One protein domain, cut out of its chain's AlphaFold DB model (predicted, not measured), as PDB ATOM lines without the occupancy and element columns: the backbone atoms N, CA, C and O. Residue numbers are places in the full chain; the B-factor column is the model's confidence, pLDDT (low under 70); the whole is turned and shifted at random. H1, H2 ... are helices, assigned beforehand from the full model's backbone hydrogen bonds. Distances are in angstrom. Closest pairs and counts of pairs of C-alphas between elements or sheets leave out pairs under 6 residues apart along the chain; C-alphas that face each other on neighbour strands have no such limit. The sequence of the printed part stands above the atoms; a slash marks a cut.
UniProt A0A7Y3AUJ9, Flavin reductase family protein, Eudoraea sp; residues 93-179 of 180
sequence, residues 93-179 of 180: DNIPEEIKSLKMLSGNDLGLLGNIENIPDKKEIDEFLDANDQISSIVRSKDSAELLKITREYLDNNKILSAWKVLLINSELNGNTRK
ATOM      1  N   ASP A  93     341.271 289.139 248.527       87.94
ATOM      2  CA  ASP A  93     340.345 288.438 249.421       87.94
ATOM      3  C   ASP A  93     340.627 286.931 249.510       87.94
ATOM      4  O   ASP A  93     340.490 286.350 250.587       87.94
ATOM      5  N   ASN A  94     341.098 286.318 248.417       88.75
ATOM      6  CA  ASN A  94     341.399 284.884 248.343       88.75
ATOM      7  C   ASN A  94     342.823 284.521 248.807       88.75
ATOM      8  O   ASN A  94     343.201 283.350 248.773       88.75
ATOM      9  N   ILE A  95     343.623 285.493 249.257       91.69
ATOM     10  CA  ILE A  95     344.930 285.221 249.870       91.69
ATOM     11  C   ILE A  95     344.708 284.654 251.288       91.69
ATOM     12  O   ILE A  95     343.934 285.243 252.050       91.69
ATOM     13  N   PRO A  96     345.400 283.565 251.684       90.62
ATOM     14  CA  PRO A  96     345.318 283.010 253.037       90.62
ATOM     15  C   PRO A  96     345.627 284.041 254.134       90.62
ATOM     16  O   PRO A  96     346.555 284.846 254.007       90.62
ATOM     17  N   GLU A  97     344.872 284.011 255.236       88.44
ATOM     18  CA  GLU A  97     345.023 284.962 256.354       88.44
ATOM     19  C   GLU A  97     346.414 284.901 257.000       88.44
ATOM     20  O   GLU A  97     346.949 285.915 257.458       88.44
ATOM     21  N   GLU A  98     347.050 283.730 256.996       89.19
ATOM     22  CA  GLU A  98     348.410 283.542 257.506       89.19
ATOM     23  C   GLU A  98     349.432 284.374 256.727       89.19
ATOM     24  O   GLU A  98     350.416 284.828 257.305       89.19
ATOM     25  N   ILE A  99     349.185 284.599 255.434       90.00
ATOM     26  CA  ILE A  99     350.028 285.424 254.569       90.00
ATOM     27  C   ILE A  99     349.612 286.894 254.689       90.00
ATOM     28  O   ILE A  99     350.475 287.747 254.881       90.00
ATOM     29  N   LYS A 100     348.307 287.206 254.656       88.69
ATOM     30  CA  LYS A 100     347.809 288.594 254.777       88.69
ATOM     31  C   LYS A 100     348.218 289.269 256.087       88.69
ATOM     32  O   LYS A 100     348.433 290.476 256.114       88.69
ATOM     33  N   SER A 101     348.346 288.496 257.163       87.31
ATOM     34  CA  SER A 101     348.742 288.995 258.487       87.31
ATOM     35  C   SER A 101     350.254 289.204 258.666       87.31
ATOM     36  O   SER A 101     350.687 289.686 259.720       87.31
ATOM     37  N   LEU A 102     351.079 288.890 257.657       89.50
ATOM     38  CA  LEU A 102     352.520 289.131 257.708       89.50
ATOM     39  C   LEU A 102     352.818 290.634 257.682       89.50
ATOM     40  O   LEU A 102     352.656 291.301 256.664       89.50
ATOM     41  N   LYS A 103     353.367 291.155 258.786       88.81
ATOM     42  CA  LYS A 103     353.730 292.580 258.949       88.81
ATOM     43  C   LYS A 103     354.700 293.129 257.894       88.81
ATOM     44  O   LYS A 103     354.830 294.339 257.768       88.81
ATOM     45  N   MET A 104     355.414 292.253 257.192       90.44
ATOM     46  CA  MET A 104     356.353 292.609 256.127       90.44
ATOM     47  C   MET A 104     355.652 293.060 254.834       90.44
ATOM     48  O   MET A 104     356.260 293.783 254.045       90.44
ATOM     49  N   LEU A 105     354.416 292.613 254.588       91.25
ATOM     50  CA  LEU A 105     353.704 292.884 253.341       91.25
ATOM     51  C   LEU A 105     352.957 294.219 253.422       91.25
ATOM     52  O   LEU A 105     352.191 294.472 254.352       91.25
ATOM     53  N   SER A 106     353.165 295.074 252.424       92.19
ATOM     54  CA  SER A 106     352.389 296.297 252.224       92.19
ATOM     55  C   SER A 106     351.094 296.025 251.448       92.19
ATOM     56  O   SER A 106     350.929 294.978 250.823       92.19
ATOM     57  N   GLY A 107     350.184 297.005 251.409       88.69
ATOM     58  CA  GLY A 107     348.982 296.914 250.568       88.69
ATOM     59  C   GLY A 107     349.297 296.741 249.076       88.69
ATOM     60  O   GLY A 107     348.571 296.044 248.372       88.69
ATOM     61  N   ASN A 108     350.413 297.307 248.605       90.44
ATOM     62  CA  ASN A 108     350.882 297.107 247.236       90.44
ATOM     63  C   ASN A 108     351.371 295.668 247.011       90.44
ATOM     64  O   ASN A 108     351.029 295.061 246.002       90.44
ATOM     65  N   ASP A 109     352.109 295.100 247.970       92.75
ATOM     66  CA  ASP A 109     352.587 293.714 247.883       92.75
ATOM     67  C   ASP A 109     351.409 292.728 247.842       92.75
ATOM     68  O   ASP A 109     351.405 291.803 247.034       92.75
ATOM     69  N   LEU A 110     350.367 292.960 248.648       91.94
ATOM     70  CA  LEU A 110     349.132 292.170 248.604       91.94
ATOM     71  C   LEU A 110     348.409 292.304 247.257       91.94
ATOM     72  O   LEU A 110     347.926 291.306 246.726       91.94
ATOM     73  N   GLY A 111     348.372 293.508 246.679       90.00
ATOM     74  CA  GLY A 111     347.826 293.737 245.339       90.00
ATOM     75  C   GLY A 111     348.585 292.968 244.253       90.00
ATOM     76  O   GLY A 111     347.961 292.354 243.390       90.00
ATOM     77  N   LEU A 112     349.920 292.938 244.330       90.06
ATOM     78  CA  LEU A 112     350.769 292.158 243.423       90.06
ATOM     79  C   LEU A 112     350.540 290.651 243.589       90.06
ATOM     80  O   LEU A 112     350.350 289.946 242.598       90.06
ATOM     81  N   LEU A 113     350.507 290.162 244.831       91.31
ATOM     82  CA  LEU A 113     350.245 288.755 245.137       91.31
ATOM     83  C   LEU A 113     348.845 288.324 244.684       91.31
ATOM     84  O   LEU A 113     348.699 287.211 244.194       91.31
ATOM     85  N   GLY A 114     347.835 289.189 244.796       89.81
ATOM     86  CA  GLY A 114     346.463 288.914 244.360       89.81
ATOM     87  C   GLY A 114     346.268 288.906 242.839       89.81
ATOM     88  O   GLY A 114     345.209 288.504 242.365       89.81
ATOM     89  N   ASN A 115     347.271 289.329 242.066       87.88
ATOM     90  CA  ASN A 115     347.207 289.381 240.606       87.88
ATOM     91  C   ASN A 115     347.643 288.066 239.922       87.88
ATOM     92  O   ASN A 115     347.729 288.008 238.698       87.88
ATOM     93  N   ILE A 116     347.943 287.006 240.685       87.75
ATOM     94  CA  ILE A 116     348.230 285.677 240.121       87.75
ATOM     95  C   ILE A 116     346.939 284.956 239.728       87.75
ATOM     96  O   ILE A 116     345.919 285.121 240.390       87.75
ATOM     97  N   GLU A 117     346.986 284.119 238.692       84.94
ATOM     98  CA  GLU A 117     345.826 283.332 238.237       84.94
ATOM     99  C   GLU A 117     345.449 282.206 239.199       84.94
ATOM    100  O   GLU A 117     344.277 282.018 239.506       84.94
ATOM    101  N   ASN A 118     346.442 281.450 239.665       88.44
ATOM    102  CA  ASN A 118     346.253 280.314 240.555       88.44
ATOM    103  C   ASN A 118     347.383 280.290 241.579       88.44
ATOM    104  O   ASN A 118     348.542 280.504 241.221       88.44
ATOM    105  N   ILE A 119     347.036 280.017 242.837       89.56
ATOM    106  CA  ILE A 119     348.013 279.769 243.900       89.56
ATOM    107  C   ILE A 119     348.843 278.536 243.499       89.56
ATOM    108  O   ILE A 119     348.228 277.534 243.124       89.56
ATOM    109  N   PRO A 120     350.189 278.590 243.573       91.81
ATOM    110  CA  PRO A 120     351.036 277.463 243.198       91.81
ATOM    111  C   PRO A 120     350.652 276.179 243.929       91.81
ATOM    112  O   PRO A 120     350.427 276.194 245.144       91.81
ATOM    113  N   ASP A 121     350.593 275.072 243.195       91.75
ATOM    114  CA  ASP A 121     350.290 273.770 243.779       91.75
ATOM    115  C   ASP A 121     351.527 273.119 244.430       91.75
ATOM    116  O   ASP A 121     352.657 273.609 244.342       91.75
ATOM    117  N   LYS A 122     351.324 271.987 245.118       88.62
ATOM    118  CA  LYS A 122     352.422 271.269 245.786       88.62
ATOM    119  C   LYS A 122     353.503 270.799 244.816       88.62
ATOM    120  O   LYS A 122     354.675 270.849 245.161       88.62
ATOM    121  N   LYS A 123     353.122 270.386 243.606       90.44
ATOM    122  CA  LYS A 123     354.072 269.908 242.603       90.44
ATOM    123  C   LYS A 123     354.983 271.052 242.156       90.44
ATOM    124  O   LYS A 123     356.193 270.878 242.074       90.44
ATOM    125  N   GLU A 124     354.419 272.235 241.935       88.25
ATOM    126  CA  GLU A 124     355.178 273.436 241.587       88.25
ATOM    127  C   GLU A 124     356.104 273.913 242.714       88.25
ATOM    128  O   GLU A 124     357.129 274.546 242.431       88.25
ATOM    129  N   ILE A 125     355.735 273.669 243.975       89.81
ATOM    130  CA  ILE A 125     356.570 273.949 245.150       89.81
ATOM    131  C   ILE A 125     357.725 272.944 245.233       89.81
ATOM    132  O   ILE A 125     358.867 273.367 245.403       89.81
ATOM    133  N   ASP A 126     357.453 271.651 245.056       88.12
ATOM    134  CA  ASP A 126     358.467 270.592 245.087       88.12
ATOM    135  C   ASP A 126     359.507 270.789 243.970       88.12
ATOM    136  O   ASP A 126     360.706 270.842 244.239       88.12
ATOM    137  N   GLU A 127     359.059 271.044 242.734       90.81
ATOM    138  CA  GLU A 127     359.945 271.373 241.604       90.81
ATOM    139  C   GLU A 127     360.802 272.621 241.884       90.81
ATOM    140  O   GLU A 127     361.950 272.724 241.445       90.81
ATOM    141  N   PHE A 128     360.263 273.589 242.628       90.75
ATOM    142  CA  PHE A 128     360.995 274.792 243.007       90.75
ATOM    143  C   PHE A 128     362.042 274.529 244.094       90.75
ATOM    144  O   PHE A 128     363.117 275.130 244.040       90.75
ATOM    145  N   LEU A 129     361.765 273.637 245.046       88.12
ATOM    146  CA  LEU A 129     362.726 273.209 246.062       88.12
ATOM    147  C   LEU A 129     363.881 272.417 245.446       88.12
ATOM    148  O   LEU A 129     365.040 272.691 245.769       88.12
ATOM    149  N   ASP A 130     363.579 271.515 244.514       87.38
ATOM    150  CA  ASP A 130     364.584 270.729 243.788       87.38
ATOM    151  C   ASP A 130     365.491 271.613 242.920       87.38
ATOM    152  O   ASP A 130     366.678 271.336 242.765       87.38
ATOM    153  N   ALA A 131     364.954 272.710 242.379       87.62
ATOM    154  CA  ALA A 131     365.719 273.661 241.574       87.62
ATOM    155  C   ALA A 131     366.529 274.681 242.401       87.62
ATOM    156  O   ALA A 131     367.393 275.358 241.841       87.62
ATOM    157  N   ASN A 132     366.251 274.842 243.702       88.56
ATOM    158  CA  ASN A 132     366.858 275.879 244.543       88.56
ATOM    159  C   ASN A 132     367.455 275.292 245.830       88.56
ATOM    160  O   ASN A 132     366.853 275.357 246.907       88.56
ATOM    161  N   ASP A 133     368.700 274.817 245.739       84.75
ATOM    162  CA  ASP A 133     369.449 274.219 246.858       84.75
ATOM    163  C   ASP A 133     369.512 275.114 248.107       84.75
ATOM    164  O   ASP A 133     369.402 274.633 249.238       84.75
ATOM    165  N   GLN A 134     369.649 276.431 247.917       85.38
ATOM    166  CA  GLN A 134     369.658 277.393 249.021       85.38
ATOM    167  C   GLN A 134     368.343 277.370 249.803       85.38
ATOM    168  O   GLN A 134     368.365 277.259 251.027       85.38
ATOM    169  N   ILE A 135     367.198 277.403 249.122       86.19
ATOM    170  CA  ILE A 135     365.887 277.414 249.781       86.19
ATOM    171  C   ILE A 135     365.652 276.070 250.469       86.19
ATOM    172  O   ILE A 135     365.272 276.040 251.638       86.19
ATOM    173  N   SER A 136     365.996 274.964 249.809       83.81
ATOM    174  CA  SER A 136     365.948 273.623 250.399       83.81
ATOM    175  C   SER A 136     366.773 273.502 251.686       83.81
ATOM    176  O   SER A 136     366.335 272.872 252.653       83.81
ATOM    177  N   SER A 137     367.945 274.140 251.752       83.81
ATOM    178  CA  SER A 137     368.760 274.173 252.973       83.81
ATOM    179  C   SER A 137     368.106 274.976 254.108       83.81
ATOM    180  O   SER A 137     368.093 274.512 255.249       83.81
ATOM    181  N   ILE A 138     367.483 276.114 253.786       86.00
ATOM    182  CA  ILE A 138     366.801 277.001 254.744       86.00
ATOM    183  C   ILE A 138     365.536 276.336 255.306       86.00
ATOM    184  O   ILE A 138     365.235 276.429 256.497       86.00
ATOM    185  N   VAL A 139     364.809 275.597 254.468       86.75
ATOM    186  CA  VAL A 139     363.649 274.807 254.899       86.75
ATOM    187  C   VAL A 139     364.065 273.723 255.893       86.75
ATOM    188  O   VAL A 139     363.402 273.536 256.913       86.75
ATOM    189  N   ARG A 140     365.198 273.045 255.653       83.69
ATOM    190  CA  ARG A 140     365.747 272.044 256.584       83.69
ATOM    191  C   ARG A 140     366.189 272.660 257.912       83.69
ATOM    192  O   ARG A 140     365.998 272.025 258.949       83.69
ATOM    193  N   SER A 141     366.739 273.877 257.903       83.81
ATOM    194  CA  SER A 141     367.108 274.603 259.127       83.81
ATOM    195  C   SER A 141     365.916 275.252 259.843       83.81
ATOM    196  O   SER A 141     366.089 275.737 260.959       83.81
ATOM    197  N   LYS A 142     364.712 275.220 259.245       82.81
ATOM    198  CA  LYS A 142     363.476 275.843 259.755       82.81
ATOM    199  C   LYS A 142     363.633 277.337 260.059       82.81
ATOM    200  O   LYS A 142     363.033 277.847 261.005       82.81
ATOM    201  N   ASP A 143     364.439 278.034 259.265       85.50
ATOM    202  CA  ASP A 143     364.677 279.463 259.461       85.50
ATOM    203  C   ASP A 143     363.628 280.306 258.720       85.50
ATOM    204  O   ASP A 143     363.801 280.716 257.570       85.50
ATOM    205  N   SER A 144     362.514 280.570 259.405       85.56
ATOM    206  CA  SER A 144     361.424 281.400 258.882       85.56
ATOM    207  C   SER A 144     361.856 282.844 258.585       85.56
ATOM    208  O   SER A 144     361.249 283.498 257.737       85.56
ATOM    209  N   ALA A 145     362.885 283.372 259.261       87.12
ATOM    210  CA  ALA A 145     363.324 284.750 259.051       87.12
ATOM    211  C   ALA A 145     364.036 284.906 257.701       87.12
ATOM    212  O   ALA A 145     363.751 285.853 256.962       87.12
ATOM    213  N   GLU A 146     364.895 283.949 257.340       89.00
ATOM    214  CA  GLU A 146     365.589 283.973 256.047       89.00
ATOM    215  C   GLU A 146     364.613 283.738 254.877       89.00
ATOM    216  O   GLU A 146     364.727 284.394 253.841       89.00
ATOM    217  N   LEU A 147     363.573 282.905 255.054       89.56
ATOM    218  CA  LEU A 147     362.512 282.738 254.045       89.56
ATOM    219  C   LEU A 147     361.745 284.041 253.780       89.56
ATOM    220  O   LEU A 147     361.460 284.378 252.627       89.56
ATOM    221  N   LEU A 148     361.427 284.806 254.826       90.44
ATOM    222  CA  LEU A 148     360.764 286.103 254.668       90.44
ATOM    223  C   LEU A 148     361.672 287.120 253.966       90.44
ATOM    224  O   LEU A 148     361.215 287.865 253.101       90.44
ATOM    225  N   LYS A 149     362.972 287.111 254.259       92.19
ATOM    226  CA  LYS A 149     363.948 287.970 253.576       92.19
ATOM    227  C   LYS A 149     364.053 287.652 252.081       92.19
ATOM    228  O   LYS A 149     363.976 288.568 251.266       92.19
ATOM    229  N   ILE A 150     364.123 286.371 251.717       91.94
ATOM    230  CA  ILE A 150     364.103 285.926 250.310       91.94
ATOM    231  C   ILE A 150     362.781 286.306 249.637       91.94
ATOM    232  O   ILE A 150     362.762 286.761 248.495       91.94
ATOM    233  N   THR A 151     361.660 286.176 250.351       92.75
ATOM    234  CA  THR A 151     360.354 286.624 249.847       92.75
ATOM    235  C   THR A 151     360.386 288.111 249.497       92.75
ATOM    236  O   THR A 151     359.879 288.494 248.443       92.75
ATOM    237  N   ARG A 152     361.005 288.954 250.339       94.00
ATOM    238  CA  ARG A 152     361.129 290.394 250.069       94.00
ATOM    239  C   ARG A 152     361.935 290.636 248.803       94.00
ATOM    240  O   ARG A 152     361.485 291.378 247.939       94.00
ATOM    241  N   GLU A 153     363.069 289.958 248.673       93.44
ATOM    242  CA  GLU A 153     363.919 290.059 247.492       93.44
ATOM    243  C   GLU A 153     363.168 289.662 246.212       93.44
ATOM    244  O   GLU A 153     363.278 290.342 245.190       93.44
ATOM    245  N   TYR A 154     362.342 288.612 246.255       94.38
ATOM    246  CA  TYR A 154     361.519 288.235 245.107       94.38
ATOM    247  C   TYR A 154     360.434 289.258 244.775       94.38
ATOM    248  O   TYR A 154     360.221 289.524 243.592       94.38
ATOM    249  N   LEU A 155     359.779 289.855 245.772       91.38
ATOM    250  CA  LEU A 155     358.800 290.922 245.544       91.38
ATOM    251  C   LEU A 155     359.458 292.166 244.931       91.38
ATOM    252  O   LEU A 155     358.951 292.694 243.943       91.38
ATOM    253  N   ASP A 156     360.620 292.572 245.444       91.00
ATOM    254  CA  ASP A 156     361.370 293.736 244.951       91.00
ATOM    255  C   ASP A 156     361.862 293.542 243.507       91.00
ATOM    256  O   ASP A 156     361.899 294.488 242.723       91.00
ATOM    257  N   ASN A 157     362.182 292.302 243.127       91.56
ATOM    258  CA  ASN A 157     362.575 291.929 241.765       91.56
ATOM    259  C   ASN A 157     361.389 291.511 240.873       91.56
ATOM    260  O   ASN A 157     361.600 290.944 239.799       91.56
ATOM    261  N   ASN A 158     360.148 291.753 241.306       87.25
ATOM    262  CA  ASN A 158     358.917 291.438 240.574       87.25
ATOM    263  C   ASN A 158     358.753 289.942 240.199       87.25
ATOM    264  O   ASN A 158     358.081 289.586 239.230       87.25
ATOM    265  N   LYS A 159     359.360 289.037 240.976       92.12
ATOM    266  CA  LYS A 159     359.279 287.572 240.832       92.12
ATOM    267  C   LYS A 159     358.142 287.007 241.692       92.12
ATOM    268  O   LYS A 159     358.363 286.248 242.636       92.12
ATOM    269  N   ILE A 160     356.907 287.377 241.354       91.62
ATOM    270  CA  ILE A 160     355.711 287.141 242.186       91.62
ATOM    271  C   ILE A 160     355.433 285.650 242.447       91.62
ATOM    272  O   ILE A 160     355.147 285.270 243.580       91.62
ATOM    273  N   LEU A 161     355.566 284.784 241.436       92.06
ATOM    274  CA  LEU A 161     355.352 283.337 241.607       92.06
ATOM    275  C   LEU A 161     356.382 282.709 242.555       92.06
ATOM    276  O   LEU A 161     356.029 281.871 243.379       92.06
ATOM    277  N   SER A 162     357.645 283.133 242.476       93.31
ATOM    278  CA  SER A 162     358.691 282.669 243.393       93.31
ATOM    279  C   SER A 162     358.412 283.127 244.825       93.31
ATOM    280  O   SER A 162     358.512 282.320 245.746       93.31
ATOM    281  N   ALA A 163     357.984 284.381 245.011       94.12
ATOM    282  CA  ALA A 163     357.561 284.887 246.316       94.12
ATOM    283  C   ALA A 163     356.399 284.061 246.899       94.12
ATOM    284  O   ALA A 163     356.449 283.676 248.065       94.12
ATOM    285  N   TRP A 164     355.396 283.716 246.083       94.19
ATOM    286  CA  TRP A 164     354.283 282.855 246.496       94.19
ATOM    287  C   TRP A 164     354.735 281.474 246.972       94.19
ATOM    288  O   TRP A 164     354.294 281.026 248.028       94.19
ATOM    289  N   LYS A 165     355.641 280.816 246.240       93.81
ATOM    290  CA  LYS A 165     356.164 279.499 246.635       93.81
ATOM    291  C   LYS A 165     356.869 279.564 247.991       93.81
ATOM    292  O   LYS A 165     356.585 278.748 248.863       93.81
ATOM    293  N   VAL A 166     357.714 280.574 248.212       93.00
ATOM    294  CA  VAL A 166     358.410 280.768 249.499       93.00
ATOM    295  C   VAL A 166     357.431 281.089 250.637       93.00
ATOM    296  O   VAL A 166     357.579 280.558 251.739       93.00
ATOM    297  N   LEU A 167     356.398 281.898 250.382       92.56
ATOM    298  CA  LEU A 167     355.350 282.205 251.362       92.56
ATOM    299  C   LEU A 167     354.556 280.963 251.780       92.56
ATOM    300  O   LEU A 167     354.291 280.788 252.971       92.56
ATOM    301  N   LEU A 168     354.205 280.095 250.827       91.56
ATOM    302  CA  LEU A 168     353.499 278.842 251.103       91.56
ATOM    303  C   LEU A 168     354.372 277.882 251.915       91.56
ATOM    304  O   LEU A 168     353.912 277.373 252.934       91.56
ATOM    305  N   ILE A 169     355.649 277.735 251.548       90.38
ATOM    306  CA  ILE A 169     356.636 276.956 252.315       90.38
ATOM    307  C   ILE A 169     356.734 277.472 253.760       90.38
ATOM    308  O   ILE A 169     356.666 276.698 254.717       90.38
ATOM    309  N   ASN A 170     356.855 278.790 253.941       89.38
ATOM    310  CA  ASN A 170     356.916 279.399 255.269       89.38
ATOM    311  C   ASN A 170     355.608 279.191 256.058       89.38
ATOM    312  O   ASN A 170     355.643 278.963 257.269       89.38
ATOM    313  N   SER A 171     354.450 279.238 255.397       86.19
ATOM    314  CA  SER A 171     353.157 278.956 256.030       86.19
ATOM    315  C   SER A 171     353.052 277.499 256.499       86.19
ATOM    316  O   SER A 171     352.676 277.254 257.645       86.19
ATOM    317  N   GLU A 172     353.469 276.528 255.678       83.94
ATOM    318  CA  GLU A 172     353.485 275.105 256.050       83.94
ATOM    319  C   GLU A 172     354.427 274.819 257.230       83.94
ATOM    320  O   GLU A 172     354.064 274.078 258.155       83.94
ATOM    321  N   LEU A 173     355.607 275.453 257.255       80.88
ATOM    322  CA  LEU A 173     356.553 275.343 258.370       80.88
ATOM    323  C   LEU A 173     355.955 275.850 259.687       80.88
ATOM    324  O   LEU A 173     356.104 275.188 260.712       80.88
ATOM    325  N   ASN A 174     355.251 276.986 259.662       71.62
ATOM    326  CA  ASN A 174     354.656 277.595 260.857       71.62
ATOM    327  C   ASN A 174     353.301 276.969 261.249       71.62
ATOM    328  O   ASN A 174     352.918 276.993 262.423       71.62
ATOM    329  N   GLY A 175     352.575 276.385 260.292       60.22
ATOM    330  CA  GLY A 175     351.314 275.672 260.507       60.22
ATOM    331  C   GLY A 175     351.497 274.337 261.232       60.22
ATOM    332  O   GLY A 175     350.680 273.984 262.085       60.22
ATOM    333  N   ASN A 176     352.605 273.632 260.981       50.34
ATOM    334  CA  ASN A 176     352.971 272.423 261.729       50.34
ATOM    335  C   ASN A 176     353.367 272.712 263.186       50.34
ATOM    336  O   ASN A 176     353.209 271.847 264.044       50.34
ATOM    337  N   THR A 177     353.823 273.925 263.501       45.22
ATOM    338  CA  THR A 177     354.179 274.329 264.872       45.22
ATOM    339  C   THR A 177     352.962 274.685 265.730       45.22
ATOM    340  O   THR A 177     353.067 274.662 266.949       45.22
ATOM    341  N   ARG A 178     351.804 274.999 265.126       39.34
ATOM    342  CA  ARG A 178     350.553 275.327 265.850       39.34
ATOM    343  C   ARG A 178     349.681 274.110 266.191       39.34
ATOM    344  O   ARG A 178     348.667 274.278 266.860       39.34
ATOM    345  N   LYS A 179     350.034 272.910 265.713       35.06
ATOM    346  CA  LYS A 179     349.295 271.657 265.967       35.06
ATOM    347  C   LYS A 179     349.893 270.767 267.069       35.06
ATOM    348  O   LYS A 179     349.355 269.684 267.282       35.06
TER     349      LYS A 179
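This is residues 93 to 179 of the 180 residues of the protein "Flavin reductase family protein" of Eudoraea sp (UniProt A0A7Y3AUJ9). The long helix H6 runs through the middle, folded back along H5 as a hairpin; short H1 and H2 lie at one side of H6, H4 at the other, and H3 crosses H6. The 87 printed residues, all helix in class, include six named helices, H1 to H6 in chain order; the whole is compact, 30 by 29 by 22 A, with a radius of gyration of the C-alphas of 12.2 A.

H6, residues 160 to 177, touches H5, residues 144 to 156, opposite ways at a shallow tilt of 17 degrees; the closest C-alphas, 151 and 163, are 4.8 A apart. With residues 165 to 169 alone, H6 touches H3, residues 122 to 131, about perpendicular at 75 degrees; C-alphas 125 and 165 are closest, 5.8 A. With 3 pairs of C-alphas within 8 A each, H1, residues 97 to 100, and H2, residues 107 to 113, only just touch H6, and H4, residues 133 to 141, H5. O i to N i+4 pairs are within hydrogen-bond range throughout H2 to H5, 13 of 14 in H6.

H6 spans 26.1 A from C-alpha 160 (355.711, 287.141, 242.186) to C-alpha 177 (354.179, 274.329, 264.872).

The printed part has no cut and no long link; residues 175 to 179 have pLDDT under 70.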